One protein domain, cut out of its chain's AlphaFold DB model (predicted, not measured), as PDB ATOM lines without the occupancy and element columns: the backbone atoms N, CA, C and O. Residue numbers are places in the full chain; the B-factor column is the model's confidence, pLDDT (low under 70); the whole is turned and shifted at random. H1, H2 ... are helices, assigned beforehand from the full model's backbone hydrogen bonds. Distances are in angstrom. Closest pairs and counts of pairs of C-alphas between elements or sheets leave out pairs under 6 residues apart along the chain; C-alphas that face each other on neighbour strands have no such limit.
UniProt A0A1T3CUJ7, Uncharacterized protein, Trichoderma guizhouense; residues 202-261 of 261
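AT A GLANCE: This is residues 202 to 261 of the 261 residues of an uncharacterized protein of Trichoderma guizhouense (UniProt A0A1T3CUJ7). Short helices form two small groups, H1, H2 and H3 in one and H4 with H5 in the other, with H3 between H2 and H5. From H4 a wide loop, residues 238 to 249, leads outward and folds back to H5. The printed part has 60 residues, with five named helices in the order H1 H2 H3 H4 H5 and no named strand; its class is all helix. It is compact, with a radius of gyration of the C-alphas of 11.1 A, and spans 27 by 26 by 17 A.

IN THESE COORDINATES: H3, residues 220 to 228, and H2, residues 210 to 218, are the longest helices, each 11.9 A from first to last C-alpha. H1, residues 203 to 206, measures 5.5 A and begins at C-alpha 203 (-40.558, -7.829, -31.130). H4, residues 233 to 237, measures 7.8 A. H5, residues 250 to 257, measures 10.3 A and ends at C-alpha 257 (-54.498, 4.874, -39.103).

HOW THE PARTS SIT: H3 touches H2 at a steep tilt of 60 degrees, opposite ways; their closest C-alphas, those of Tyr 223 and Trp 216, are 5.5 A apart. H3 also touches H1, with the closest C-alphas, Leu 227 and Ile 206, 6.9 A apart. H1 and H2 touch only at the corner by their link, where the closest C-alphas, Arg 205 and Ser 212, are 4.0 A apart. H3 and H5 are close but not clearly touching, at a steep tilt of 59 degrees, the same way; C-alphas 225 and 255, their closest, are 7.7 A apart. H4 touches H5, with the closest C-alphas, Gln 234 and Ala 250, 5.2 A apart. H1 and H2 are each apart from H4 and H5. Every O i to N i+4 pair is within hydrogen-bond range in H2, H3 and H5; H4 has 0 of 1, but 2 of 2 O i to N i+3 pairs, and H1 is too short for an i+4 pair.

THE WHOLE: The C-alphas farthest apart, those of Lys 243 and Gly 259, are 29.5 A apart. The printed part has no cut and ends at residue 261, the chain's last. The link from H4 to H5 is long, 12 residues; the other three are tight. The mean pLDDT of the printed part is 92.8, and no printed residue is under 70.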
ATOM      1  N   ILE A 202     -43.516  -8.920 -34.025       92.56
ATOM      2  CA  ILE A 202     -43.237  -7.487 -33.867       92.56
ATOM      3  C   ILE A 202     -41.929  -7.284 -33.110       92.56
ATOM      4  O   ILE A 202     -41.099  -6.497 -33.556       92.56
ATOM      5  N   GLN A 203     -41.724  -8.012 -32.008       91.44
ATOM      6  CA  GLN A 203     -40.558  -7.829 -31.130       91.44
ATOM      7  C   GLN A 203     -39.232  -8.006 -31.887       91.44
ATOM      8  O   GLN A 203     -38.294  -7.228 -31.712       91.44
ATOM      9  N   ASP A 204     -39.187  -8.954 -32.823       91.50
ATOM     10  CA  ASP A 204     -38.031  -9.187 -33.693       91.50
ATOM     11  C   ASP A 204     -37.756  -8.037 -34.691       91.50
ATOM     12  O   ASP A 204     -36.627  -7.909 -35.172       91.50
ATOM     13  N   ARG A 205     -38.766  -7.218 -35.034       92.69
ATOM     14  CA  ARG A 205     -38.662  -6.097 -35.996       92.69
ATOM     15  C   ARG A 205     -38.381  -4.743 -35.362       92.69
ATOM     16  O   ARG A 205     -37.993  -3.835 -36.086       92.69
ATOM     17  N   ILE A 206     -38.573  -4.611 -34.053       88.94
ATOM     18  CA  ILE A 206     -38.309  -3.365 -33.316       88.94
ATOM     19  C   ILE A 206     -37.091  -3.470 -32.384       88.94
ATOM     20  O   ILE A 206     -36.721  -2.490 -31.746       88.94
ATOM     21  N   GLY A 207     -36.453  -4.644 -32.305       82.81
ATOM     22  CA  GLY A 207     -35.235  -4.868 -31.518       82.81
ATOM     23  C   GLY A 207     -33.928  -4.593 -32.278       82.81
ATOM     24  O   GLY A 207     -33.912  -3.956 -33.324       82.81
ATOM     25  N   TYR A 208     -32.818  -5.142 -31.778       82.38
ATOM     26  CA  TYR A 208     -31.475  -5.010 -32.381       82.38
ATOM     27  C   TYR A 208     -31.053  -6.218 -33.240       82.38
ATOM     28  O   TYR A 208     -29.889  -6.347 -33.622       82.38
ATOM     29  N   GLY A 209     -31.982  -7.136 -33.517       90.44
ATOM     30  CA  GLY A 209     -31.722  -8.360 -34.274       90.44
ATOM     31  C   GLY A 209     -31.699  -8.150 -35.789       90.44
ATOM     32  O   GLY A 209     -32.158  -7.136 -36.309       90.44
ATOM     33  N   TRP A 210     -31.210  -9.152 -36.520       93.75
ATOM     34  CA  TRP A 210     -31.082  -9.088 -37.981       93.75
ATOM     35  C   TRP A 210     -32.412  -8.795 -38.702       93.75
ATOM     36  O   TRP A 210     -32.400  -8.080 -39.697       93.75
ATOM     37  N   LYS A 211     -33.558  -9.285 -38.196       94.56
ATOM     38  CA  LYS A 211     -34.896  -9.008 -38.760       94.56
ATOM     39  C   LYS A 211     -35.255  -7.518 -38.695       94.56
ATOM     40  O   LYS A 211     -35.864  -7.001 -39.626       94.56
ATOM     41  N   SER A 212     -34.854  -6.836 -37.623       95.19
ATOM     42  CA  SER A 212     -35.030  -5.392 -37.446       95.19
ATOM     43  C   SER A 212     -34.137  -4.604 -38.403       95.19
ATOM     44  O   SER A 212     -34.642  -3.786 -39.166       95.19
ATOM     45  N   TRP A 213     -32.838  -4.928 -38.473       95.38
ATOM     46  CA  TRP A 213     -31.917  -4.314 -39.442       95.38
ATOM     47  C   TRP A 213     -32.365  -4.530 -40.889       95.38
ATOM     48  O   TRP A 213     -32.316  -3.611 -41.703       95.38
ATOM     49  N   TRP A 214     -32.846  -5.732 -41.206       96.06
ATOM     50  CA  TRP A 214     -33.388  -6.045 -42.520       96.06
ATOM     51  C   TRP A 214     -34.635  -5.216 -42.832       96.06
ATOM     52  O   TRP A 214     -34.731  -4.659 -43.925       96.06
ATOM     53  N   LEU A 215     -35.569  -5.081 -41.883       96.56
ATOM     54  CA  LEU A 215     -36.741  -4.225 -42.063       96.56
ATOM     55  C   LEU A 215     -36.341  -2.754 -42.228       96.56
ATOM     56  O   LEU A 215     -36.859  -2.087 -43.116       96.56
ATOM     57  N   TRP A 216     -35.397  -2.265 -41.423       96.25
ATOM     58  CA  TRP A 216     -34.869  -0.905 -41.530       96.25
ATOM     59  C   TRP A 216     -34.292  -0.625 -42.925       96.25
ATOM     60  O   TRP A 216     -34.590   0.416 -43.506       96.25
ATOM     61  N   LEU A 217     -33.537  -1.573 -43.493       96.50
ATOM     62  CA  LEU A 217     -32.951  -1.455 -44.834       96.50
ATOM     63  C   LEU A 217     -33.976  -1.588 -45.970       96.50
ATOM     64  O   LEU A 217     -33.843  -0.915 -46.989       96.50
ATOM     65  N   THR A 218     -34.964  -2.476 -45.835       96.88
ATOM     66  CA  THR A 218     -35.865  -2.850 -46.945       96.88
ATOM     67  C   THR A 218     -37.207  -2.127 -46.941       96.88
ATOM     68  O   THR A 218     -37.812  -1.952 -47.997       96.88
ATOM     69  N   ASP A 219     -37.678  -1.688 -45.777       96.62
ATOM     70  CA  ASP A 219     -38.928  -0.951 -45.605       96.62
ATOM     71  C   ASP A 219     -38.798   0.021 -44.422       96.62
ATOM     72  O   ASP A 219     -39.476  -0.095 -43.397       96.62
ATOM     73  N   TYR A 220     -37.911   1.012 -44.576       94.94
ATOM     74  CA  TYR A 220     -37.686   2.056 -43.571       94.94
ATOM     75  C   TYR A 220     -38.981   2.777 -43.174       94.94
ATOM     76  O   TYR A 220     -39.150   3.163 -42.019       94.94
ATOM     77  N   ARG A 221     -39.921   2.932 -44.119       95.62
ATOM     78  CA  ARG A 221     -41.232   3.538 -43.856       95.62
ATOM     79  C   ARG A 221     -41.994   2.719 -42.817       95.62
ATOM     80  O   ARG A 221     -42.424   3.289 -41.821       95.62
ATOM     81  N   LEU A 222     -42.128   1.405 -43.013       95.81
ATOM     82  CA  LEU A 222     -42.768   0.533 -42.027       95.81
ATOM     83  C   LEU A 222     -41.988   0.501 -40.708       95.81
ATOM     84  O   LEU A 222     -42.603   0.642 -39.656       95.81
ATOM     85  N   TYR A 223     -40.660   0.368 -40.757       95.31
ATOM     86  CA  TYR A 223     -39.809   0.380 -39.565       95.31
ATOM     87  C   TYR A 223     -40.046   1.625 -38.700       95.31
ATOM     88  O   TYR A 223     -40.335   1.514 -37.511       95.31
ATOM     89  N   LYS A 224     -39.997   2.814 -39.311       94.56
ATOM     90  CA  LYS A 224     -40.197   4.081 -38.608       94.56
ATOM     91  C   LYS A 224     -41.604   4.192 -38.022       94.56
ATOM     92  O   LYS A 224     -41.749   4.596 -36.876       94.56
ATOM     93  N   THR A 225     -42.640   3.793 -38.764       95.44
ATOM     94  CA  THR A 225     -44.016   3.815 -38.240       95.44
ATOM     95  C   THR A 225     -44.219   2.823 -37.090       95.44
ATOM     96  O   THR A 225     -45.027   3.092 -36.209       95.44
ATOM     97  N   LEU A 226     -43.505   1.694 -37.058       94.25
ATOM     98  CA  LEU A 226     -43.570   0.759 -35.927       94.25
ATOM     99  C   LEU A 226     -42.956   1.327 -34.642       94.25
ATOM    100  O   LEU A 226     -43.413   0.959 -33.563       94.25
ATOM    101  N   LEU A 227     -41.940   2.186 -34.754       92.12
ATOM    102  CA  LEU A 227     -41.278   2.812 -33.606       92.12
ATOM    103  C   LEU A 227     -41.993   4.079 -33.128       92.12
ATOM    104  O   LEU A 227     -42.254   4.221 -31.937       92.12
ATOM    105  N   ASP A 228     -42.321   4.977 -34.059       92.25
ATOM    106  CA  ASP A 228     -42.773   6.339 -33.742       92.25
ATOM    107  C   ASP A 228     -44.286   6.534 -33.947       92.25
ATOM    108  O   ASP A 228     -44.844   7.581 -33.615       92.25
ATOM    109  N   GLY A 229     -44.957   5.564 -34.570       92.69
ATOM    110  CA  GLY A 229     -46.362   5.672 -34.939       92.69
ATOM    111  C   GLY A 229     -47.332   5.423 -33.786       92.69
ATOM    112  O   GLY A 229     -46.998   4.924 -32.713       92.69
ATOM    113  N   LYS A 230     -48.604   5.716 -34.053       92.38
ATOM    114  CA  LYS A 230     -49.733   5.297 -33.230       92.38
ATOM    115  C   LYS A 230     -49.793   3.779 -33.187       92.38
ATOM    116  O   LYS A 230     -49.916   3.102 -34.214       92.38
ATOM    117  N   PHE A 231     -49.789   3.265 -31.968       86.94
ATOM    118  CA  PHE A 231     -49.950   1.852 -31.712       86.94
ATOM    119  C   PHE A 231     -51.422   1.451 -31.873       86.94
ATOM    120  O   PHE A 231     -52.263   1.760 -31.030       86.94
ATOM    121  N   VAL A 232     -51.744   0.793 -32.987       92.31
ATOM    122  CA  VAL A 232     -53.112   0.395 -33.351       92.31
ATOM    123  C   VAL A 232     -53.177  -1.104 -33.677       92.31
ATOM    124  O   VAL A 232     -52.170  -1.664 -34.122       92.31
ATOM    125  N   PRO A 233     -54.332  -1.782 -33.501       92.50
ATOM    126  CA  PRO A 233     -54.430  -3.251 -33.534       92.50
ATOM    127  C   PRO A 233     -53.905  -3.919 -34.812       92.50
ATOM    128  O   PRO A 233     -53.478  -5.074 -34.796       92.50
ATOM    129  N   GLN A 234     -53.913  -3.192 -35.930       93.94
ATOM    130  CA  GLN A 234     -53.430  -3.651 -37.228       93.94
ATOM    131  C   GLN A 234     -51.981  -4.133 -37.187       93.94
ATOM    132  O   GLN A 234     -51.638  -5.059 -37.924       93.94
ATOM    133  N   VAL A 235     -51.158  -3.562 -36.300       92.69
ATOM    134  CA  VAL A 235     -49.749  -3.934 -36.124       92.69
ATOM    135  C   VAL A 235     -49.573  -5.434 -35.870       92.69
ATOM    136  O   VAL A 235     -48.683  -6.068 -36.436       92.69
ATOM    137  N   TYR A 236     -50.503  -6.040 -35.131       93.06
ATOM    138  CA  TYR A 236     -50.494  -7.458 -34.774       93.06
ATOM    139  C   TYR A 236     -50.840  -8.397 -35.926       93.06
ATOM    140  O   TYR A 236     -50.887  -9.609 -35.733       93.06
ATOM    141  N   ARG A 237     -51.125  -7.863 -37.117       94.50
ATOM    142  CA  ARG A 237     -51.513  -8.641 -38.297       94.50
ATOM    143  C   ARG A 237     -50.601  -8.431 -39.507       94.50
ATOM    144  O   ARG A 237     -50.877  -9.026 -40.547       94.50
ATOM    145  N   ILE A 238     -49.542  -7.626 -39.370       94.12
ATOM    146  CA  ILE A 238     -48.641  -7.245 -40.471       94.12
ATOM    147  C   ILE A 238     -47.737  -8.404 -40.885       94.12
ATOM    148  O   ILE A 238     -47.649  -8.719 -42.069       94.12
ATOM    149  N   PHE A 239     -47.058  -9.026 -39.922       93.56
ATOM    150  CA  PHE A 239     -46.065 -10.054 -40.216       93.56
ATOM    151  C   PHE A 239     -46.679 -11.448 -40.257       93.56
ATOM    152  O   PHE A 239     -47.673 -11.732 -39.577       93.56
ATOM    153  N   ASP A 240     -46.048 -12.303 -41.055       91.62
ATOM    154  CA  ASP A 240     -46.315 -13.730 -41.138       91.62
ATOM    155  C   ASP A 240     -45.135 -14.492 -40.526       91.62
ATOM    156  O   ASP A 240     -44.032 -14.483 -41.070       91.62
ATOM    157  N   GLU A 241     -45.365 -15.115 -39.371       91.75
ATOM    158  CA  GLU A 241     -44.402 -16.010 -38.711       91.75
ATOM    159  C   GLU A 241     -44.800 -17.490 -38.865       91.75
ATOM    160  O   GLU A 241     -44.326 -18.341 -38.115       91.75
ATOM    161  N   GLY A 242     -45.720 -17.816 -39.781       90.06
ATOM    162  CA  GLY A 242     -46.135 -19.195 -40.064       90.06
ATOM    163  C   GLY A 242     -47.084 -19.827 -39.038       90.06
ATOM    164  O   GLY A 242     -47.420 -20.999 -39.170       90.06
ATOM    165  N   LYS A 243     -47.534 -19.076 -38.023       91.69
ATOM    166  CA  LYS A 243     -48.482 -19.552 -36.993       91.69
ATOM    167  C   LYS A 243     -49.930 -19.153 -37.273       91.69
ATOM    168  O   LYS A 243     -50.868 -19.916 -37.076       91.69
ATOM    169  N   ARG A 244     -50.125 -17.933 -37.767       89.62
ATOM    170  CA  ARG A 244     -51.442 -17.350 -38.033       89.62
ATOM    171  C   ARG A 244     -51.461 -16.729 -39.417       89.62
ATOM    172  O   ARG A 244     -50.451 -16.216 -39.886       89.62
ATOM    173  N   LYS A 245     -52.637 -16.701 -40.036       83.50
ATOM    174  CA  LYS A 245     -52.816 -16.015 -41.315       83.50
ATOM    175  C   LYS A 245     -52.629 -14.500 -41.116       83.50
ATOM    176  O   LYS A 245     -53.339 -13.918 -40.287       83.50
ATOM    177  N   PRO A 246     -51.714 -13.837 -41.844       84.69
ATOM    178  CA  PRO A 246     -51.619 -12.383 -41.820       84.69
ATOM    179  C   PRO A 246     -52.868 -11.766 -42.461       84.69
ATOM    180  O   PRO A 246     -53.494 -12.352 -43.352       84.69
ATOM    181  N   TRP A 247     -53.235 -10.558 -42.036       94.19
ATOM    182  CA  TRP A 247     -54.296  -9.823 -42.719       94.19
ATOM    183  C   TRP A 247     -53.682  -9.047 -43.880       94.19
ATOM    184  O   TRP A 247     -52.901  -8.124 -43.677       94.19
ATOM    185  N   LYS A 248     -54.060  -9.407 -45.114       93.94
ATOM    186  CA  LYS A 248     -53.510  -8.813 -46.347       93.94
ATOM    187  C   LYS A 248     -53.568  -7.275 -46.361       93.94
ATOM    188  O   LYS A 248     -52.659  -6.646 -46.884       93.94
ATOM    189  N   GLY A 249     -54.607  -6.680 -45.767       95.88
ATOM    190  CA  GLY A 249     -54.788  -5.225 -45.672       95.88
ATOM    191  C   GLY A 249     -54.156  -4.567 -44.438       95.88
ATOM    192  O   GLY A 249     -54.291  -3.357 -44.273       95.88
ATOM    193  N   ALA A 250     -53.478  -5.322 -43.565       95.56
ATOM    194  CA  ALA A 250     -52.983  -4.808 -42.287       95.56
ATOM    195  C   ALA A 250     -52.008  -3.646 -42.454       95.56
ATOM    196  O   ALA A 250     -52.151  -2.638 -41.773       95.56
ATOM    197  N   ARG A 251     -51.049  -3.764 -43.379       95.25
ATOM    198  CA  ARG A 251     -50.033  -2.729 -43.617       95.25
ATOM    199  C   ARG A 251     -50.655  -1.422 -44.108       95.25
ATOM    200  O   ARG A 251     -50.353  -0.364 -43.573       95.25
ATOM    201  N   GLU A 252     -51.552  -1.499 -45.088       96.50
ATOM    202  CA  GLU A 252     -52.260  -0.327 -45.617       96.50
ATOM    203  C   GLU A 252     -53.149   0.316 -44.545       96.50
ATOM    204  O   GLU A 252     -53.094   1.526 -44.328       96.50
ATOM    205  N   SER A 253     -53.914  -0.495 -43.808       96.56
ATOM    206  CA  SER A 253     -54.761  -0.003 -42.720       96.56
ATOM    207  C   SER A 253     -53.941   0.617 -41.583       96.56
ATOM    208  O   SER A 253     -54.339   1.651 -41.045       96.56
ATOM    209  N   PHE A 254     -52.782   0.040 -41.254       96.25
ATOM    210  CA  PHE A 254     -51.845   0.568 -40.261       96.25
ATOM    211  C   PHE A 254     -51.293   1.937 -40.672       96.25
ATOM    212  O   PHE A 254     -51.303   2.867 -39.864       96.25
ATOM    213  N   PHE A 255     -50.881   2.097 -41.931       96.94
ATOM    214  CA  PHE A 255     -50.444   3.390 -42.459       96.94
ATOM    215  C   PHE A 255     -51.571   4.422 -42.469       96.94
ATOM    216  O   PHE A 255     -51.375   5.529 -41.966       96.94
ATOM    217  N   LYS A 256     -52.773   4.050 -42.922       96.38
ATOM    218  CA  LYS A 256     -53.938   4.943 -42.910       96.38
ATOM    219  C   LYS A 256     -54.279   5.425 -41.497       96.38
ATOM    220  O   LYS A 256     -54.520   6.612 -41.296       96.38
ATOM    221  N   ALA A 257     -54.263   4.530 -40.509       95.31
ATOM    222  CA  ALA A 257     -54.498   4.874 -39.103       95.31
ATOM    223  C   ALA A 257     -53.424   5.821 -38.530       95.31
ATOM    224  O   ALA A 257     -53.698   6.620 -37.633       95.31
ATOM    225  N   ASN A 258     -52.217   5.767 -39.092       95.94
ATOM    226  CA  ASN A 258     -51.110   6.670 -38.801       95.94
ATOM    227  C   ASN A 258     -51.125   7.964 -39.636       95.94
ATOM    228  O   ASN A 258     -50.170   8.734 -39.580       95.94
ATOM    229  N   GLY A 259     -52.196   8.231 -40.392       94.19
ATOM    230  CA  GLY A 259     -52.321   9.434 -41.224       94.19
ATOM    231  C   GLY A 259     -51.428   9.421 -42.466       94.19
ATOM    232  O   GLY A 259     -51.171  10.467 -43.052       94.19
ATOM    233  N   MET A 260     -50.938   8.247 -42.864       89.25
ATOM    234  CA  MET A 260     -50.053   8.081 -44.007       89.25
ATOM    235  C   MET A 260     -50.868   7.569 -45.199       89.25
ATOM    236  O   MET A 260     -51.558   6.555 -45.078       89.25
ATOM    237  N   SER A 261     -50.776   8.265 -46.338       71.31
ATOM    238  CA  SER A 261     -51.314   7.819 -47.636       71.31
ATOM    239  C   SER A 261     -50.253   7.146 -48.502       71.31
ATOM    240  O   SER A 261     -49.034   7.317 -48.233       71.31
TER     241      SER A 261